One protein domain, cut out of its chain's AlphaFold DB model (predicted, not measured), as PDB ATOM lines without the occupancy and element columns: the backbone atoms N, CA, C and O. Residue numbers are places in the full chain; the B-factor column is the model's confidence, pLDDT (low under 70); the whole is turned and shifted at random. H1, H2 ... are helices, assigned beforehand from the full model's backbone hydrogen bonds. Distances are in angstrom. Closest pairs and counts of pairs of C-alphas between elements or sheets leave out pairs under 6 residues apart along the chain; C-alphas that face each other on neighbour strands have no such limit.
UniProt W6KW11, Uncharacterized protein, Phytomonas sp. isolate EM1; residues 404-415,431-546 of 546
ATOM      1  N   LYS A 404      30.623  -7.817   3.380       89.12
ATOM      2  CA  LYS A 404      30.686  -8.965   4.301       89.12
ATOM      3  C   LYS A 404      32.095  -9.567   4.371       89.12
ATOM      4  O   LYS A 404      32.605  -9.749   5.471       89.12
ATOM      5  N   LYS A 405      32.742  -9.803   3.224       87.12
ATOM      6  CA  LYS A 405      34.128 -10.304   3.168       87.12
ATOM      7  C   LYS A 405      35.128  -9.348   3.809       87.12
ATOM      8  O   LYS A 405      36.020  -9.780   4.526       87.12
ATOM      9  N   LEU A 406      34.967  -8.047   3.585       86.88
ATOM     10  CA  LEU A 406      35.833  -7.023   4.159       86.88
ATOM     11  C   LEU A 406      35.700  -6.974   5.691       86.88
ATOM     12  O   LEU A 406      36.713  -6.881   6.382       86.88
ATOM     13  N   HIS A 407      34.490  -7.146   6.233       86.38
ATOM     14  CA  HIS A 407      34.280  -7.331   7.673       86.38
ATOM     15  C   HIS A 407      34.899  -8.645   8.190       86.38
ATOM     16  O   HIS A 407      35.543  -8.651   9.236       86.38
ATOM     17  N   GLU A 408      34.756  -9.760   7.466       85.88
ATOM     18  CA  GLU A 408      35.381 -11.049   7.816       85.88
ATOM     19  C   GLU A 408      36.917 -10.935   7.878       85.88
ATOM     20  O   GLU A 408      37.530 -11.348   8.870       85.88
ATOM     21  N   LEU A 409      37.535 -10.282   6.888       83.12
ATOM     22  CA  LEU A 409      38.970  -9.976   6.852       83.12
ATOM     23  C   LEU A 409      39.392  -9.036   7.994       83.12
ATOM     24  O   LEU A 409      40.404  -9.295   8.644       83.12
ATOM     25  N   GLN A 410      38.611  -7.993   8.299       81.31
ATOM     26  CA  GLN A 410      38.864  -7.109   9.447       81.31
ATOM     27  C   GLN A 410      38.832  -7.877  10.777       81.31
ATOM     28  O   GLN A 410      39.753  -7.734  11.583       81.31
ATOM     29  N   THR A 411      37.828  -8.733  11.001       80.25
ATOM     30  CA  THR A 411      37.766  -9.561  12.217       80.25
ATOM     31  C   THR A 411      38.924 -10.553  12.300       80.25
ATOM     32  O   THR A 411      39.531 -10.678  13.360       80.25
ATOM     33  N   SER A 412      39.303 -11.183  11.185       73.81
ATOM     34  CA  SER A 412      40.425 -12.131  11.127       73.81
ATOM     35  C   SER A 412      41.767 -11.444  11.415       73.81
ATOM     36  O   SER A 412      42.563 -11.936  12.209       73.81
ATOM     37  N   SER A 413      41.982 -10.256  10.839       66.12
ATOM     38  CA  SER A 413      43.163  -9.416  11.079       66.12
ATOM     39  C   SER A 413      43.263  -8.943  12.539       66.12
ATOM     40  O   SER A 413      44.354  -8.884  13.100       66.12
ATOM     41  N   SER A 414      42.125  -8.688  13.194       62.41
ATOM     42  CA  SER A 414      42.063  -8.295  14.612       62.41
ATOM     43  C   SER A 414      42.361  -9.440  15.600       62.41
ATOM     44  O   SER A 414      42.689  -9.183  16.757       62.41
ATOM     45  N   ILE A 415      42.256 -10.701  15.163       60.81
ATOM     46  CA  ILE A 415      42.489 -11.894  16.001       60.81
ATOM     47  C   ILE A 415      43.964 -12.342  15.969       60.81
ATOM     48  O   ILE A 415      44.421 -13.016  16.895       60.81
ATOM     49  N   ASP A 431      50.771  -8.919   4.385       77.31
ATOM     50  CA  ASP A 431      50.841  -8.192   3.111       77.31
ATOM     51  C   ASP A 431      49.817  -8.727   2.093       77.31
ATOM     52  O   ASP A 431      49.111  -7.953   1.445       77.31
ATOM     53  N   SER A 432      49.656 -10.054   1.997       77.56
ATOM     54  CA  SER A 432      48.655 -10.675   1.116       77.56
ATOM     55  C   SER A 432      47.212 -10.359   1.531       77.56
ATOM     56  O   SER A 432      46.364 -10.164   0.661       77.56
ATOM     57  N   LEU A 433      46.920 -10.302   2.836       79.31
ATOM     58  CA  LEU A 433      45.595  -9.937   3.358       79.31
ATOM     59  C   LEU A 433      45.286  -8.447   3.150       79.31
ATOM     60  O   LEU A 433      44.149  -8.091   2.841       79.31
ATOM     61  N   GLN A 434      46.292  -7.578   3.282       83.44
ATOM     62  CA  GLN A 434      46.157  -6.149   2.991       83.44
ATOM     63  C   GLN A 434      45.924  -5.909   1.489       83.44
ATOM     64  O   GLN A 434      45.025  -5.150   1.136       83.44
ATOM     65  N   ALA A 435      46.635  -6.622   0.608       83.44
ATOM     66  CA  ALA A 435      46.422  -6.549  -0.838       83.44
ATOM     67  C   ALA A 435      45.041  -7.081  -1.279       83.44
ATOM     68  O   ALA A 435      44.422  -6.504  -2.173       83.44
ATOM     69  N   GLU A 436      44.510  -8.143  -0.649       83.12
ATOM     70  CA  GLU A 436      43.121  -8.567  -0.897       83.12
ATOM     71  C   GLU A 436      42.125  -7.498  -0.428       83.12
ATOM     72  O   GLU A 436      41.193  -7.163  -1.159       83.12
ATOM     73  N   LYS A 437      42.331  -6.911   0.758       85.62
ATOM     74  CA  LYS A 437      41.474  -5.835   1.271       85.62
ATOM     75  C   LYS A 437      41.440  -4.631   0.317       85.62
ATOM     76  O   LYS A 437      40.351  -4.173  -0.018       85.62
ATOM     77  N   GLU A 438      42.593  -4.157  -0.151       87.69
ATOM     78  CA  GLU A 438      42.693  -3.032  -1.096       87.69
ATOM     79  C   GLU A 438      41.972  -3.332  -2.425       87.69
ATOM     80  O   GLU A 438      41.200  -2.503  -2.909       87.69
ATOM     81  N   LEU A 439      42.122  -4.549  -2.964       87.19
ATOM     82  CA  LEU A 439      41.404  -5.015  -4.160       87.19
ATOM     83  C   LEU A 439      39.872  -5.006  -3.975       87.19
ATOM     84  O   LEU A 439      39.121  -4.707  -4.914       87.19
ATOM     85  N   LEU A 440      39.388  -5.346  -2.777       86.50
ATOM     86  CA  LEU A 440      37.964  -5.314  -2.437       86.50
ATOM     87  C   LEU A 440      37.444  -3.878  -2.243       86.50
ATOM     88  O   LEU A 440      36.348  -3.573  -2.718       86.50
ATOM     89  N   GLU A 441      38.224  -2.986  -1.624       88.56
ATOM     90  CA  GLU A 441      37.887  -1.562  -1.461       88.56
ATOM     91  C   GLU A 441      37.825  -0.837  -2.821       88.56
ATOM     92  O   GLU A 441      36.834  -0.163  -3.117       88.56
ATOM     93  N   GLU A 442      38.803  -1.065  -3.707       88.81
ATOM     94  CA  GLU A 442      38.796  -0.567  -5.093       88.81
ATOM     95  C   GLU A 442      37.569  -1.078  -5.872       88.81
ATOM     96  O   GLU A 442      36.908  -0.329  -6.598       88.81
ATOM     97  N   SER A 443      37.211  -2.352  -5.681       87.25
ATOM     98  CA  SER A 443      36.039  -2.951  -6.326       87.25
ATOM     99  C   SER A 443      34.723  -2.358  -5.812       87.25
ATOM    100  O   SER A 443      33.843  -2.070  -6.620       87.25
ATOM    101  N   MET A 444      34.591  -2.094  -4.508       88.88
ATOM    102  CA  MET A 444      33.427  -1.386  -3.952       88.88
ATOM    103  C   MET A 444      33.306   0.045  -4.487       88.88
ATOM    104  O   MET A 444      32.193   0.472  -4.808       88.88
ATOM    105  N   ALA A 445      34.420   0.766  -4.641       89.75
ATOM    106  CA  ALA A 445      34.429   2.091  -5.261       89.75
ATOM    107  C   ALA A 445      33.980   2.032  -6.735       89.75
ATOM    108  O   ALA A 445      33.091   2.784  -7.136       89.75
ATOM    109  N   TYR A 446      34.514   1.089  -7.523       90.31
ATOM    110  CA  TYR A 446      34.076   0.854  -8.905       90.31
ATOM    111  C   TYR A 446      32.573   0.527  -8.983       90.31
ATOM    112  O   TYR A 446      31.865   1.109  -9.806       90.31
ATOM    113  N   PHE A 447      32.071  -0.387  -8.139       92.12
ATOM    114  CA  PHE A 447      30.665  -0.805  -8.186       92.12
ATOM    115  C   PHE A 447      29.726   0.350  -7.816       92.12
ATOM    116  O   PHE A 447      28.683   0.511  -8.449       92.12
ATOM    117  N   SER A 448      30.112   1.168  -6.833       91.44
ATOM    118  CA  SER A 448      29.344   2.341  -6.400       91.44
ATOM    119  C   SER A 448      29.259   3.390  -7.511       91.44
ATOM    120  O   SER A 448      28.160   3.797  -7.882       91.44
ATOM    121  N   GLU A 449      30.394   3.739  -8.129       92.81
ATOM    122  CA  GLU A 449      30.430   4.680  -9.257       92.81
ATOM    123  C   GLU A 449      29.594   4.182 -10.451       92.81
ATOM    124  O   GLU A 449      28.914   4.966 -11.115       92.81
ATOM    125  N   LEU A 450      29.595   2.873 -10.735       92.06
ATOM    126  CA  LEU A 450      28.797   2.337 -11.838       92.06
ATOM    127  C   LEU A 450      27.288   2.346 -11.533       92.06
ATOM    128  O   LEU A 450      26.499   2.552 -12.454       92.06
ATOM    129  N   MET A 451      26.871   2.196 -10.268       91.31
ATOM    130  CA  MET A 451      25.472   2.423  -9.872       91.31
ATOM    131  C   MET A 451      25.070   3.898 -10.011       91.31
ATOM    132  O   MET A 451      23.991   4.176 -10.529       91.31
ATOM    133  N   GLU A 452      25.935   4.843  -9.627       90.81
ATOM    134  CA  GLU A 452      25.689   6.279  -9.836       90.81
ATOM    135  C   GLU A 452      25.507   6.610 -11.323       90.81
ATOM    136  O   GLU A 452      24.569   7.317 -11.689       90.81
ATOM    137  N   VAL A 453      26.342   6.046 -12.203       91.25
ATOM    138  CA  VAL A 453      26.216   6.220 -13.660       91.25
ATOM    139  C   VAL A 453      24.903   5.637 -14.202       91.25
ATOM    140  O   VAL A 453      24.293   6.241 -15.088       91.25
ATOM    141  N   ILE A 454      24.438   4.499 -13.674       91.44
ATOM    142  CA  ILE A 454      23.122   3.940 -14.025       91.44
ATOM    143  C   ILE A 454      22.012   4.920 -13.631       91.44
ATOM    144  O   ILE A 454      21.184   5.264 -14.475       91.44
ATOM    145  N   ASP A 455      22.017   5.417 -12.398       88.62
ATOM    146  CA  ASP A 455      20.917   6.223 -11.857       88.62
ATOM    147  C   ASP A 455      20.884   7.656 -12.409       88.62
ATOM    148  O   ASP A 455      19.807   8.228 -12.584       88.62
ATOM    149  N   GLN A 456      22.045   8.227 -12.747       87.75
ATOM    150  CA  GLN A 456      22.157   9.584 -13.291       87.75
ATOM    151  C   GLN A 456      22.008   9.654 -14.823       87.75
ATOM    152  O   GLN A 456      21.640  10.710 -15.340       87.75
ATOM    153  N   HIS A 457      22.269   8.564 -15.568       86.62
ATOM    154  CA  HIS A 457      22.328   8.609 -17.043       86.62
ATOM    155  C   HIS A 457      21.588   7.494 -17.792       86.62
ATOM    156  O   HIS A 457      21.431   7.607 -19.010       86.62
ATOM    157  N   VAL A 458      21.109   6.447 -17.112       85.44
ATOM    158  CA  VAL A 458      20.427   5.314 -17.759       85.44
ATOM    159  C   VAL A 458      18.992   5.166 -17.256       85.44
ATOM    160  O   VAL A 458      18.064   5.311 -18.047       85.44
ATOM    161  N   ASP A 459      18.790   4.953 -15.954       84.19
ATOM    162  CA  ASP A 459      17.479   4.690 -15.334       84.19
ATOM    163  C   ASP A 459      16.779   5.971 -14.836       84.19
ATOM    164  O   ASP A 459      16.168   6.031 -13.767       84.19
ATOM    165  N   THR A 460      16.898   7.031 -15.639       80.50
ATOM    166  CA  THR A 460      16.439   8.389 -15.330       80.50
ATOM    167  C   THR A 460      14.948   8.602 -15.613       80.50
ATOM    168  O   THR A 460      14.383   8.073 -16.576       80.50
ATOM    169  N   ARG A 461      14.315   9.473 -14.808       72.81
ATOM    170  CA  ARG A 461      12.910   9.908 -14.977       72.81
ATOM    171  C   ARG A 461      12.629  10.532 -16.351       72.81
ATOM    172  O   ARG A 461      11.549  10.362 -16.910       72.81
ATOM    173  N   ALA A 462      13.616  11.229 -16.907       69.25
ATOM    174  CA  ALA A 462      13.605  11.745 -18.267       69.25
ATOM    175  C   ALA A 462      14.988  11.540 -18.892       69.25
ATOM    176  O   ALA A 462      15.998  11.911 -18.295       69.25
ATOM    177  N   VAL A 463      15.027  10.981 -20.104       67.94
ATOM    178  CA  VAL A 463      16.265  10.905 -20.892       67.94
ATOM    179  C   VAL A 463      16.622  12.327 -21.328       67.94
ATOM    180  O   VAL A 463      15.812  12.992 -21.972       67.94
ATOM    181  N   GLY A 464      17.811  12.801 -20.948       63.28
ATOM    182  CA  GLY A 464      18.289  14.138 -21.306       63.28
ATOM    183  C   GLY A 464      18.415  14.333 -22.823       63.28
ATOM    184  O   GLY A 464      18.580  13.376 -23.571       63.28
ATOM    185  N   GLY A 465      18.362  15.582 -23.287       66.25
ATOM    186  CA  GLY A 465      18.318  15.911 -24.721       66.25
ATOM    187  C   GLY A 465      19.622  15.726 -25.517       66.25
ATOM    188  O   GLY A 465      19.663  16.140 -26.671       66.25
ATOM    189  N   GLY A 466      20.684  15.157 -24.936       78.00
ATOM    190  CA  GLY A 466      21.988  15.018 -25.595       78.00
ATOM    191  C   GLY A 466      22.832  13.867 -25.047       78.00
ATOM    192  O   GLY A 466      22.726  13.506 -23.875       78.00
ATOM    193  N   PHE A 467      23.664  13.288 -25.916       83.00
ATOM    194  CA  PHE A 467      24.510  12.131 -25.620       83.00
ATOM    195  C   PHE A 467      25.576  12.437 -24.539       83.00
ATOM    196  O   PHE A 467      26.284  13.441 -24.658       83.00
ATOM    197  N   PRO A 468      25.748  11.590 -23.500       87.56
ATOM    198  CA  PRO A 468      26.637  11.865 -22.367       87.56
ATOM    199  C   PRO A 468      28.113  11.536 -22.672       87.56
ATOM    200  O   PRO A 468      28.694  10.616 -22.092       87.56
ATOM    201  N   ASP A 469      28.723  12.309 -23.581       87.12
ATOM    202  CA  ASP A 469      30.091  12.112 -24.101       87.12
ATOM    203  C   ASP A 469      31.119  11.797 -23.003       87.12
ATOM    204  O   ASP A 469      31.753  10.745 -23.029       87.12
ATOM    205  N   ALA A 470      31.265  12.681 -22.009       89.75
ATOM    206  CA  ALA A 470      32.315  12.589 -20.990       89.75
ATOM    207  C   ALA A 470      32.269  11.282 -20.176       89.75
ATOM    208  O   ALA A 470      33.306  10.756 -19.769       89.75
ATOM    209  N   ILE A 471      31.073  10.733 -19.962       91.25
ATOM    210  CA  ILE A 471      30.862   9.502 -19.192       91.25
ATOM    211  C   ILE A 471      31.067   8.282 -20.083       91.25
ATOM    212  O   ILE A 471      31.664   7.299 -19.651       91.25
ATOM    213  N   VAL A 472      30.661   8.364 -21.349       91.44
ATOM    214  CA  VAL A 472      30.986   7.351 -22.356       91.44
ATOM    215  C   VAL A 472      32.501   7.235 -22.552       91.44
ATOM    216  O   VAL A 472      33.013   6.119 -22.563       91.44
ATOM    217  N   GLU A 473      33.242   8.346 -22.607       93.06
ATOM    218  CA  GLU A 473      34.712   8.324 -22.632       93.06
ATOM    219  C   GLU A 473      35.304   7.707 -21.356       93.06
ATOM    220  O   GLU A 473      36.159   6.826 -21.450       93.06
ATOM    221  N   LYS A 474      34.810   8.090 -20.168       93.50
ATOM    222  CA  LYS A 474      35.249   7.522 -18.879       93.50
ATOM    223  C   LYS A 474      35.040   6.001 -18.817       93.50
ATOM    224  O   LYS A 474      35.937   5.268 -18.400       93.50
ATOM    225  N   LEU A 475      33.883   5.517 -19.274       93.38
ATOM    226  CA  LEU A 475      33.559   4.089 -19.344       93.38
ATOM    227  C   LEU A 475      34.396   3.351 -20.401       93.38
ATOM    228  O   LEU A 475      34.845   2.239 -20.137       93.38
ATOM    229  N   LEU A 476      34.647   3.942 -21.575       93.56
ATOM    230  CA  LEU A 476      35.513   3.346 -22.604       93.56
ATOM    231  C   LEU A 476      36.981   3.272 -22.149       93.56
ATOM    232  O   LEU A 476      37.666   2.300 -22.473       93.56
ATOM    233  N   ALA A 477      37.460   4.261 -21.387       93.44
ATOM    234  CA  ALA A 477      38.788   4.242 -20.777       93.44
ATOM    235  C   ALA A 477      38.916   3.098 -19.757       93.44
ATOM    236  O   ALA A 477      39.776   2.236 -19.935       93.44
ATOM    237  N   LYS A 478      37.996   3.018 -18.781       91.69
ATOM    238  CA  LYS A 478      37.946   1.916 -17.802       91.69
ATOM    239  C   LYS A 478      37.827   0.545 -18.471       91.69
ATOM    240  O   LYS A 478      38.606  -0.350 -18.170       91.69
ATOM    241  N   LEU A 479      36.944   0.397 -19.464       93.00
ATOM    242  CA  LEU A 479      36.803  -0.851 -20.226       93.00
ATOM    243  C   LEU A 479      38.128  -1.289 -20.865       93.00
ATOM    244  O   LEU A 479      38.444  -2.473 -20.871       93.00
ATOM    245  N   LYS A 480      38.923  -0.350 -21.390       93.06
ATOM    246  CA  LYS A 480      40.241  -0.632 -21.980       93.06
ATOM    247  C   LYS A 480      41.284  -1.054 -20.935       93.06
ATOM    248  O   LYS A 480      42.295  -1.650 -21.305       93.06
ATOM    249  N   GLU A 481      41.069  -0.759 -19.660       90.81
ATOM    250  CA  GLU A 481      41.914  -1.190 -18.544       90.81
ATOM    251  C   GLU A 481      41.449  -2.547 -18.009       90.81
ATOM    252  O   GLU A 481      42.246  -3.484 -17.997       90.81
ATOM    253  N   ASP A 482      40.152  -2.719 -17.736       89.88
ATOM    254  CA  ASP A 482      39.569  -4.005 -17.335       89.88
ATOM    255  C   ASP A 482      39.795  -5.100 -18.410       89.88
ATOM    256  O   ASP A 482      40.111  -6.245 -18.080       89.88
ATOM    257  N   VAL A 483      39.734  -4.765 -19.711       90.31
ATOM    258  CA  VAL A 483      40.064  -5.698 -20.815       90.31
ATOM    259  C   VAL A 483      41.551  -6.077 -20.835       90.31
ATOM    260  O   VAL A 483      41.877  -7.209 -21.184       90.31
ATOM    261  N   LYS A 484      42.476  -5.188 -20.441       88.94
ATOM    262  CA  LYS A 484      43.891  -5.578 -20.272       88.94
ATOM    263  C   LYS A 484      44.045  -6.518 -19.082       88.94
ATOM    264  O   LYS A 484      44.678  -7.554 -19.231       88.94
ATOM    265  N   LEU A 485      43.465  -6.164 -17.932       84.44
ATOM    266  CA  LEU A 485      43.574  -6.925 -16.684       84.44
ATOM    267  C   LEU A 485      42.998  -8.342 -16.821       84.44
ATOM    268  O   LEU A 485      43.615  -9.301 -16.369       84.44
ATOM    269  N   SER A 486      41.869  -8.493 -17.517       84.88
ATOM    270  CA  SER A 486      41.277  -9.801 -17.842       84.88
ATOM    271  C   SER A 486      42.065 -10.594 -18.897       84.88
ATOM    272  O   SER A 486      42.119 -11.822 -18.822       84.88
ATOM    273  N   LYS A 487      42.728  -9.919 -19.850       82.12
ATOM    274  CA  LYS A 487      43.634 -10.545 -20.837       82.12
ATOM    275  C   LYS A 487      45.059 -10.805 -20.305       82.12
ATOM    276  O   LYS A 487      45.868 -11.365 -21.048       82.12
ATOM    277  N   LEU A 488      45.398 -10.446 -19.058       73.38
ATOM    278  CA  LEU A 488      46.701 -10.776 -18.464       73.38
ATOM    279  C   LEU A 488      46.836 -12.294 -18.292       73.38
ATOM    280  O   LEU A 488      46.207 -12.911 -17.430       73.38
ATOM    281  N   SER A 489      47.680 -12.898 -19.128       52.84
ATOM    282  CA  SER A 489      47.995 -14.322 -19.040       52.84
ATOM    283  C   SER A 489      48.709 -14.644 -17.727       52.84
ATOM    284  O   SER A 489      49.610 -13.917 -17.298       52.84
ATOM    285  N   SER A 490      48.352 -15.776 -17.122       52.44
ATOM    286  CA  SER A 490      49.086 -16.381 -16.016       52.44
ATOM    287  C   SER A 490      50.423 -16.928 -16.526       52.44
ATOM    288  O   SER A 490      50.550 -18.115 -16.820       52.44
ATOM    289  N   GLY A 491      51.414 -16.047 -16.680       49.53
ATOM    290  CA  GLY A 491      52.784 -16.451 -16.981       49.53
ATOM    291  C   GLY A 491      53.320 -17.392 -15.900       49.53
ATOM    292  O   GLY A 491      53.039 -17.191 -14.716       49.53
ATOM    293  N   ASN A 492      54.099 -18.398 -16.311       44.84
ATOM    294  CA  ASN A 492      54.708 -19.407 -15.435       44.84
ATOM    295  C   ASN A 492      55.858 -18.818 -14.593       44.84
ATOM    296  O   ASN A 492      57.006 -19.239 -14.698       44.84
ATOM    297  N   THR A 493      55.554 -17.816 -13.772       47.12
ATOM    298  CA  THR A 493      56.429 -17.350 -12.700       47.12
ATOM    299  C   THR A 493      56.035 -18.091 -11.435       47.12
ATOM    300  O   THR A 493      54.915 -17.919 -10.943       47.12
ATOM    301  N   GLU A 494      56.958 -18.898 -10.915       47.19
ATOM    302  CA  GLU A 494      56.850 -19.542  -9.606       47.19
ATOM    303  C   GLU A 494      56.481 -18.476  -8.568       47.19
ATOM    304  O   GLU A 494      57.243 -17.556  -8.277       47.19
ATOM    305  N   SER A 495      55.238 -18.521  -8.099       55.00
ATOM    306  CA  SER A 495      54.692 -17.533  -7.179       55.00
ATOM    307  C   SER A 495      53.737 -18.223  -6.217       55.00
ATOM    308  O   SER A 495      53.042 -19.161  -6.604       55.00
ATOM    309  N   SER A 496      53.762 -17.767  -4.961       60.81
ATOM    310  CA  SER A 496      53.007 -18.337  -3.839       60.81
ATOM    311  C   SER A 496      51.557 -18.660  -4.209       60.81
ATOM    312  O   SER A 496      50.926 -17.928  -4.972       60.81
ATOM    313  N   GLU A 497      50.998 -19.699  -3.595       67.25
ATOM    314  CA  GLU A 497      49.584 -20.063  -3.722       67.25
ATOM    315  C   GLU A 497      48.647 -18.899  -3.327       67.25
ATOM    316  O   GLU A 497      47.595 -18.704  -3.937       67.25
ATOM    317  N   SER A 498      49.080 -18.025  -2.407       65.00
ATOM    318  CA  SER A 498      48.407 -16.751  -2.100       65.00
ATOM    319  C   SER A 498      48.479 -15.726  -3.246       65.00
ATOM    320  O   SER A 498      47.510 -15.029  -3.542       65.00
ATOM    321  N   ALA A 499      49.606 -15.654  -3.956       69.50
ATOM    322  CA  ALA A 499      49.797 -14.734  -5.075       69.50
ATOM    323  C   ALA A 499      49.082 -15.208  -6.353       69.50
ATOM    324  O   ALA A 499      48.630 -14.380  -7.144       69.50
ATOM    325  N   SER A 500      48.962 -16.520  -6.580       76.25
ATOM    326  CA  SER A 500      48.205 -17.072  -7.712       76.25
ATOM    327  C   SER A 500      46.692 -16.951  -7.498       76.25
ATOM    328  O   SER A 500      45.977 -16.547  -8.418       76.25
ATOM    329  N   THR A 501      46.199 -17.195  -6.278       78.75
ATOM    330  CA  THR A 501      44.787 -16.982  -5.920       78.75
ATOM    331  C   THR A 501      44.385 -15.508  -5.998       78.75
ATOM    332  O   THR A 501      43.359 -15.213  -6.615       78.75
ATOM    333  N   LEU A 502      45.211 -14.573  -5.506       80.00
ATOM    334  CA  LEU A 502      44.958 -13.133  -5.650       80.00
ATOM    335  C   LEU A 502      44.897 -12.703  -7.129       80.00
ATOM    336  O   LEU A 502      43.916 -12.086  -7.537       80.00
ATOM    337  N   LYS A 503      45.870 -13.105  -7.966       81.94
ATOM    338  CA  LYS A 503      45.855 -12.837  -9.424       81.94
ATOM    339  C   LYS A 503      44.572 -13.352 -10.091       81.94
ATOM    340  O   LYS A 503      43.947 -12.631 -10.870       81.94
ATOM    341  N   ASN A 504      44.156 -14.577  -9.761       84.31
ATOM    342  CA  ASN A 504      42.917 -15.167 -10.275       84.31
ATOM    343  C   ASN A 504      41.676 -14.380  -9.816       84.31
ATOM    344  O   ASN A 504      40.745 -14.199 -10.602       84.31
ATOM    345  N   ARG A 505      41.668 -13.862  -8.581       83.50
ATOM    346  CA  ARG A 505      40.579 -13.032  -8.051       83.50
ATOM    347  C   ARG A 505      40.496 -11.672  -8.748       83.50
ATOM    348  O   ARG A 505      39.407 -11.294  -9.176       83.50
ATOM    349  N   THR A 506      41.624 -10.982  -8.937       85.44
ATOM    350  CA  THR A 506      41.705  -9.730  -9.713       85.44
ATOM    351  C   THR A 506      41.196  -9.933 -11.138       85.44
ATOM    352  O   THR A 506      40.417  -9.124 -11.641       85.44
ATOM    353  N   ARG A 507      41.575 -11.046 -11.780       86.75
ATOM    354  CA  ARG A 507      41.116 -11.390 -13.129       86.75
ATOM    355  C   ARG A 507      39.604 -11.638 -13.197       86.75
ATOM    356  O   ARG A 507      38.963 -11.095 -14.090       86.75
ATOM    357  N   GLN A 508      39.032 -12.411 -12.269       86.50
ATOM    358  CA  GLN A 508      37.577 -12.633 -12.200       86.50
ATOM    359  C   GLN A 508      36.815 -11.311 -12.067       86.50
ATOM    360  O   GLN A 508      35.866 -11.065 -12.808       86.50
ATOM    361  N   LEU A 509      37.272 -10.434 -11.167       86.25
ATOM    362  CA  LEU A 509      36.687  -9.107 -10.982       86.25
ATOM    363  C   LEU A 509      36.799  -8.271 -12.266       86.25
ATOM    364  O   LEU A 509      35.817  -7.657 -12.666       86.25
ATOM    365  N   ALA A 510      37.935  -8.292 -12.968       87.88
ATOM    366  CA  ALA A 510      38.076  -7.615 -14.258       87.88
ATOM    367  C   ALA A 510      37.113  -8.170 -15.330       87.88
ATOM    368  O   ALA A 510      36.494  -7.393 -16.053       87.88
ATOM    369  N   GLU A 511      36.921  -9.491 -15.418       89.69
ATOM    370  CA  GLU A 511      35.956 -10.114 -16.342       89.69
ATOM    371  C   GLU A 511      34.496  -9.713 -16.016       89.69
ATOM    372  O   GLU A 511      33.720  -9.397 -16.926       89.69
ATOM    373  N   GLU A 512      34.134  -9.620 -14.730       89.38
ATOM    374  CA  GLU A 512      32.844  -9.078 -14.264       89.38
ATOM    375  C   GLU A 512      32.685  -7.586 -14.631       89.38
ATOM    376  O   GLU A 512      31.678  -7.198 -15.232       89.38
ATOM    377  N   ARG A 513      33.695  -6.747 -14.351       90.81
ATOM    378  CA  ARG A 513      33.722  -5.310 -14.694       90.81
ATOM    379  C   ARG A 513      33.576  -5.066 -16.200       90.81
ATOM    380  O   ARG A 513      32.762  -4.236 -16.607       90.81
ATOM    381  N   VAL A 514      34.279  -5.831 -17.044       92.50
ATOM    382  CA  VAL A 514      34.117  -5.790 -18.512       92.50
ATOM    383  C   VAL A 514      32.664  -6.062 -18.905       92.50
ATOM    384  O   VAL A 514      32.108  -5.332 -19.729       92.50
ATOM    385  N   SER A 515      32.032  -7.081 -18.313       92.94
ATOM    386  CA  SER A 515      30.637  -7.446 -18.591       92.94
ATOM    387  C   SER A 515      29.654  -6.330 -18.211       92.94
ATOM    388  O   SER A 515      28.795  -5.949 -19.018       92.94
ATOM    389  N   HIS A 516      29.817  -5.743 -17.022       93.38
ATOM    390  CA  HIS A 516      28.987  -4.637 -16.544       93.38
ATOM    391  C   HIS A 516      29.178  -3.372 -17.401       93.38
ATOM    392  O   HIS A 516      28.207  -2.885 -17.986       93.38
ATOM    393  N   THR A 517      30.414  -2.886 -17.579       93.25
ATOM    394  CA  THR A 517      30.716  -1.687 -18.388       93.25
ATOM    395  C   THR A 517      30.223  -1.830 -19.834       93.25
ATOM    396  O   THR A 517      29.594  -0.913 -20.367       93.25
ATOM    397  N   LYS A 518      30.438  -2.992 -20.472       94.94
ATOM    398  CA  LYS A 518      29.927  -3.297 -21.822       94.94
ATOM    399  C   LYS A 518      28.405  -3.177 -21.898       94.94
ATOM    400  O   LYS A 518      27.877  -2.632 -22.871       94.94
ATOM    401  N   THR A 519      27.703  -3.692 -20.891       94.31
ATOM    402  CA  THR A 519      26.238  -3.673 -20.838       94.31
ATOM    403  C   THR A 519      25.723  -2.244 -20.669       94.31
ATOM    404  O   THR A 519      24.874  -1.817 -21.450       94.31
ATOM    405  N   ILE A 520      26.301  -1.455 -19.759       94.12
ATOM    406  CA  ILE A 520      25.914  -0.050 -19.541       94.12
ATOM    407  C   ILE A 520      26.209   0.832 -20.765       94.12
ATOM    408  O   ILE A 520      25.334   1.585 -21.194       94.12
ATOM    409  N   LEU A 521      27.368   0.675 -21.417       93.69
ATOM    410  CA  LEU A 521      27.654   1.343 -22.696       93.69
ATOM    411  C   LEU A 521      26.644   0.953 -23.789       93.69
ATOM    412  O   LEU A 521      26.181   1.814 -24.537       93.69
ATOM    413  N   THR A 522      26.249  -0.322 -23.861       93.06
ATOM    414  CA  THR A 522      25.223  -0.789 -24.810       93.06
ATOM    415  C   THR A 522      23.850  -0.173 -24.513       93.06
ATOM    416  O   THR A 522      23.137   0.198 -25.449       93.06
ATOM    417  N   CYS A 523      23.495   0.006 -23.236       92.38
ATOM    418  CA  CYS A 523      22.263   0.679 -22.822       92.38
ATOM    419  C   CYS A 523      22.272   2.157 -23.235       92.38
ATOM    420  O   CYS A 523      21.337   2.600 -23.901       92.38
ATOM    421  N   LEU A 524      23.354   2.894 -22.951       91.06
ATOM    422  CA  LEU A 524      23.521   4.297 -23.359       91.06
ATOM    423  C   LEU A 524      23.393   4.471 -24.885       91.06
ATOM    424  O   LEU A 524      22.590   5.275 -25.354       91.06
ATOM    425  N   ILE A 525      24.094   3.649 -25.674       90.50
ATOM    426  CA  ILE A 525      23.997   3.642 -27.147       90.50
ATOM    427  C   ILE A 525      22.568   3.323 -27.639       90.50
ATOM    428  O   ILE A 525      22.183   3.739 -28.732       90.50
ATOM    429  N   SER A 526      21.783   2.568 -26.866       88.31
ATOM    430  CA  SER A 526      20.415   2.167 -27.228       88.31
ATOM    431  C   SER A 526      19.363   3.215 -26.856       88.31
ATOM    432  O   SER A 526      18.399   3.386 -27.605       88.31
ATOM    433  N   LEU A 527      19.566   3.937 -25.748       86.88
ATOM    434  CA  LEU A 527      18.763   5.096 -25.345       86.88
ATOM    435  C   LEU A 527      18.940   6.256 -26.336       86.88
ATOM    436  O   LEU A 527      17.960   6.779 -26.859       86.88
ATOM    437  N   PHE A 528      20.188   6.594 -26.662       86.31
ATOM    438  CA  PHE A 528      20.543   7.691 -27.567       86.31
ATOM    439  C   PHE A 528      20.715   7.238 -29.028       86.31
ATOM    440  O   PHE A 528      21.531   7.769 -29.775       86.31
ATOM    441  N   ALA A 529      19.940   6.243 -29.464       81.69
ATOM    442  CA  ALA A 529      20.081   5.630 -30.789       81.69
ATOM    443  C   ALA A 529      19.773   6.565 -31.982       81.69
ATOM    444  O   ALA A 529      20.054   6.192 -33.120       81.69
ATOM    445  N   SER A 530      19.194   7.743 -31.731       81.75
ATOM    446  CA  SER A 530      18.971   8.803 -32.728       81.75
ATOM    447  C   SER A 530      20.163   9.760 -32.883       81.75
ATOM    448  O   SER A 530      20.172  10.560 -33.814       81.75
ATOM    449  N   ASP A 531      21.146   9.718 -31.977       85.31
ATOM    450  CA  ASP A 531      22.310  10.607 -31.999       85.31
ATOM    451  C   ASP A 531      23.393  10.065 -32.962       85.31
ATOM    452  O   ASP A 531      23.756   8.883 -32.872       85.31
ATOM    453  N   PRO A 532      23.953  10.891 -33.874       84.56
ATOM    454  CA  PRO A 532      24.979  10.462 -34.830       84.56
ATOM    455  C   PRO A 532      26.280   9.954 -34.181       84.56
ATOM    456  O   PRO A 532      27.058   9.265 -34.844       84.56
ATOM    457  N   LYS A 533      26.528  10.233 -32.895       86.44
ATOM    458  CA  LYS A 533      27.665   9.693 -32.135       86.44
ATOM    459  C   LYS A 533      27.466   8.234 -31.724       86.44
ATOM    460  O   LYS A 533      28.446   7.494 -31.632       86.44
ATOM    461  N   GLY A 534      26.223   7.783 -31.536       85.06
ATOM    462  CA  GLY A 534      25.896   6.419 -31.098       85.06
ATOM    463  C   GLY A 534      26.570   5.313 -31.934       85.06
ATOM    464  O   GLY A 534      27.185   4.411 -31.354       85.06
ATOM    465  N   PRO A 535      26.536   5.371 -33.283       87.12
ATOM    466  CA  PRO A 535      27.281   4.459 -34.155       87.12
ATOM    467  C   PRO A 535      28.809   4.509 -33.979       87.12
ATOM    468  O   PRO A 535      29.455   3.460 -33.983       87.12
ATOM    469  N   ALA A 536      29.396   5.695 -33.781       88.62
ATOM    470  CA  ALA A 536      30.839   5.852 -33.578       88.62
ATOM    471  C   ALA A 536      31.287   5.249 -32.235       88.62
ATOM    472  O   ALA A 536      32.245   4.473 -32.187       88.62
ATOM    473  N   THR A 537      30.542   5.513 -31.157       89.94
ATOM    474  CA  THR A 537      30.747   4.879 -29.847       89.94
ATOM    475  C   THR A 537      30.591   3.362 -29.929       89.94
ATOM    476  O   THR A 537      31.411   2.635 -29.373       89.94
ATOM    477  N   ARG A 538      29.591   2.859 -30.667       90.62
ATOM    478  CA  ARG A 538      29.394   1.415 -30.887       90.62
ATOM    479  C   ARG A 538      30.593   0.768 -31.580       90.62
ATOM    480  O   ARG A 538      31.029  -0.296 -31.153       90.62
ATOM    481  N   SER A 539      31.146   1.416 -32.608       90.44
ATOM    482  CA  SER A 539      32.360   0.952 -33.290       90.44
ATOM    483  C   SER A 539      33.553   0.873 -32.326       90.44
ATOM    484  O   SER A 539      34.208  -0.164 -32.220       90.44
ATOM    485  N   ARG A 540      33.775   1.930 -31.530       92.62
ATOM    486  CA  ARG A 540      34.852   1.986 -30.525       92.62
ATOM    487  C   ARG A 540      34.693   0.945 -29.413       92.62
ATOM    488  O   ARG A 540      35.685   0.338 -29.028       92.62
ATOM    489  N   LEU A 541      33.468   0.691 -28.947       92.62
ATOM    490  CA  LEU A 541      33.157  -0.373 -27.986       92.62
ATOM    491  C   LEU A 541      33.578  -1.749 -28.525       92.62
ATOM    492  O   LEU A 541      34.311  -2.471 -27.851       92.62
ATOM    493  N   PHE A 542      33.181  -2.104 -29.751       90.94
ATOM    494  CA  PHE A 542      33.602  -3.373 -30.354       90.94
ATOM    495  C   PHE A 542      35.117  -3.437 -30.598       90.94
ATOM    496  O   PHE A 542      35.719  -4.477 -30.345       90.94
ATOM    497  N   SER A 543      35.749  -2.323 -30.984       92.50
ATOM    498  CA  SER A 543      37.205  -2.225 -31.173       92.50
ATOM    499  C   SER A 543      38.038  -2.288 -29.880       92.50
ATOM    500  O   SER A 543      39.259  -2.383 -29.973       92.50
ATOM    501  N   ILE A 544      37.425  -2.195 -28.694       90.94
ATOM    502  CA  ILE A 544      38.097  -2.420 -27.397       90.94
ATOM    503  C   ILE A 544      37.889  -3.861 -26.914       90.94
ATOM    504  O   ILE A 544      38.751  -4.415 -26.238       90.94
ATOM    505  N   LEU A 545      36.751  -4.476 -27.254       89.25
ATOM    506  CA  LEU A 545      36.424  -5.853 -26.867       89.25
ATOM    507  C   LEU A 545      37.162  -6.911 -27.706       89.25
ATOM    508  O   LEU A 545      37.382  -8.013 -27.204       89.25
ATOM    509  N   TYR A 546      37.522  -6.576 -28.950       86.62
ATOM    510  CA  TYR A 546      38.360  -7.384 -29.845       86.62
ATOM    511  C   TYR A 546      39.824  -7.376 -29.372       86.62
ATOM    512  O   TYR A 546      40.245  -8.400 -28.785       86.62
TER     513      TYR A 546
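Overview. This is residues 404 to 415 and 431 to 546 of the 546 residues of an uncharacterized protein of Phytomonas sp. isolate EM1 (UniProt W6KW11). A flat slab of nearly aligned helices: long H4 runs through the middle, long H2 lies beside it, and H3 and H5 pack on it to form an up-and-down bundle of three, each running against the one before. Short H1 packs with residues 406 to 409 on H2, away from that bundle. The printed part has 128 residues with five named helices, H1 to H5 in chain order, and no named strand; the class is all helix. It is loose, with a radius of gyration of the C-alphas of 17.8 A and spans of 56 by 34 by 16 A.

Along the chain. Find C-alpha 404 at (30.686, -8.965, 4.301), where H1, residues 404 to 415, begins. H2, residues 431 to 457, covers 38.7 A, and H3, residues 469 to 487, 26.6 A. H4, residues 497 to 527, covers 45.3 A from C-alpha 497 at (49.584, -20.063, -3.722). H5, residues 533 to 545, ends at C-alpha 545 at (36.424, -5.853, -26.867).

Arrangement. Start at the hub, H4. It touches H2 at a shallow tilt of 5 degrees, the same way; the closest C-alphas, Glu 436 and Leu 502, are 6.8 A apart. H3 and H4 form a hairpin, closest at C-alphas 482 and 510, 5.0 A. H4 and H5 form another, with residues 518 to 526 of H4 alone; C-alphas 525 and 534 are closest, 5.2 A. H3 touches H5, closest at C-alphas 480 and 544, 6.1 A. H1 touches H2, closest at C-alphas 406 and 437, 6.4 A, and is apart from H4. Every O i to N i+4 pair is within hydrogen-bond range in H1, H2, H4 and H5, and 14 of 15 in H3.

Size, cuts and confidence. The farthest C-alphas, Ile 415 and Pro 532, are 58.2 A apart. Residues 416 to 430 are not printed, and C-alphas 415 and 431 are 15.8 A apart across the cut. The link from H2 to H3 is long. Residues 491 to 497, of which 497 belongs to H4, stand free. Look for pLDDT under 70 at residues 413 to 415, 462 to 465 and 489 to 499.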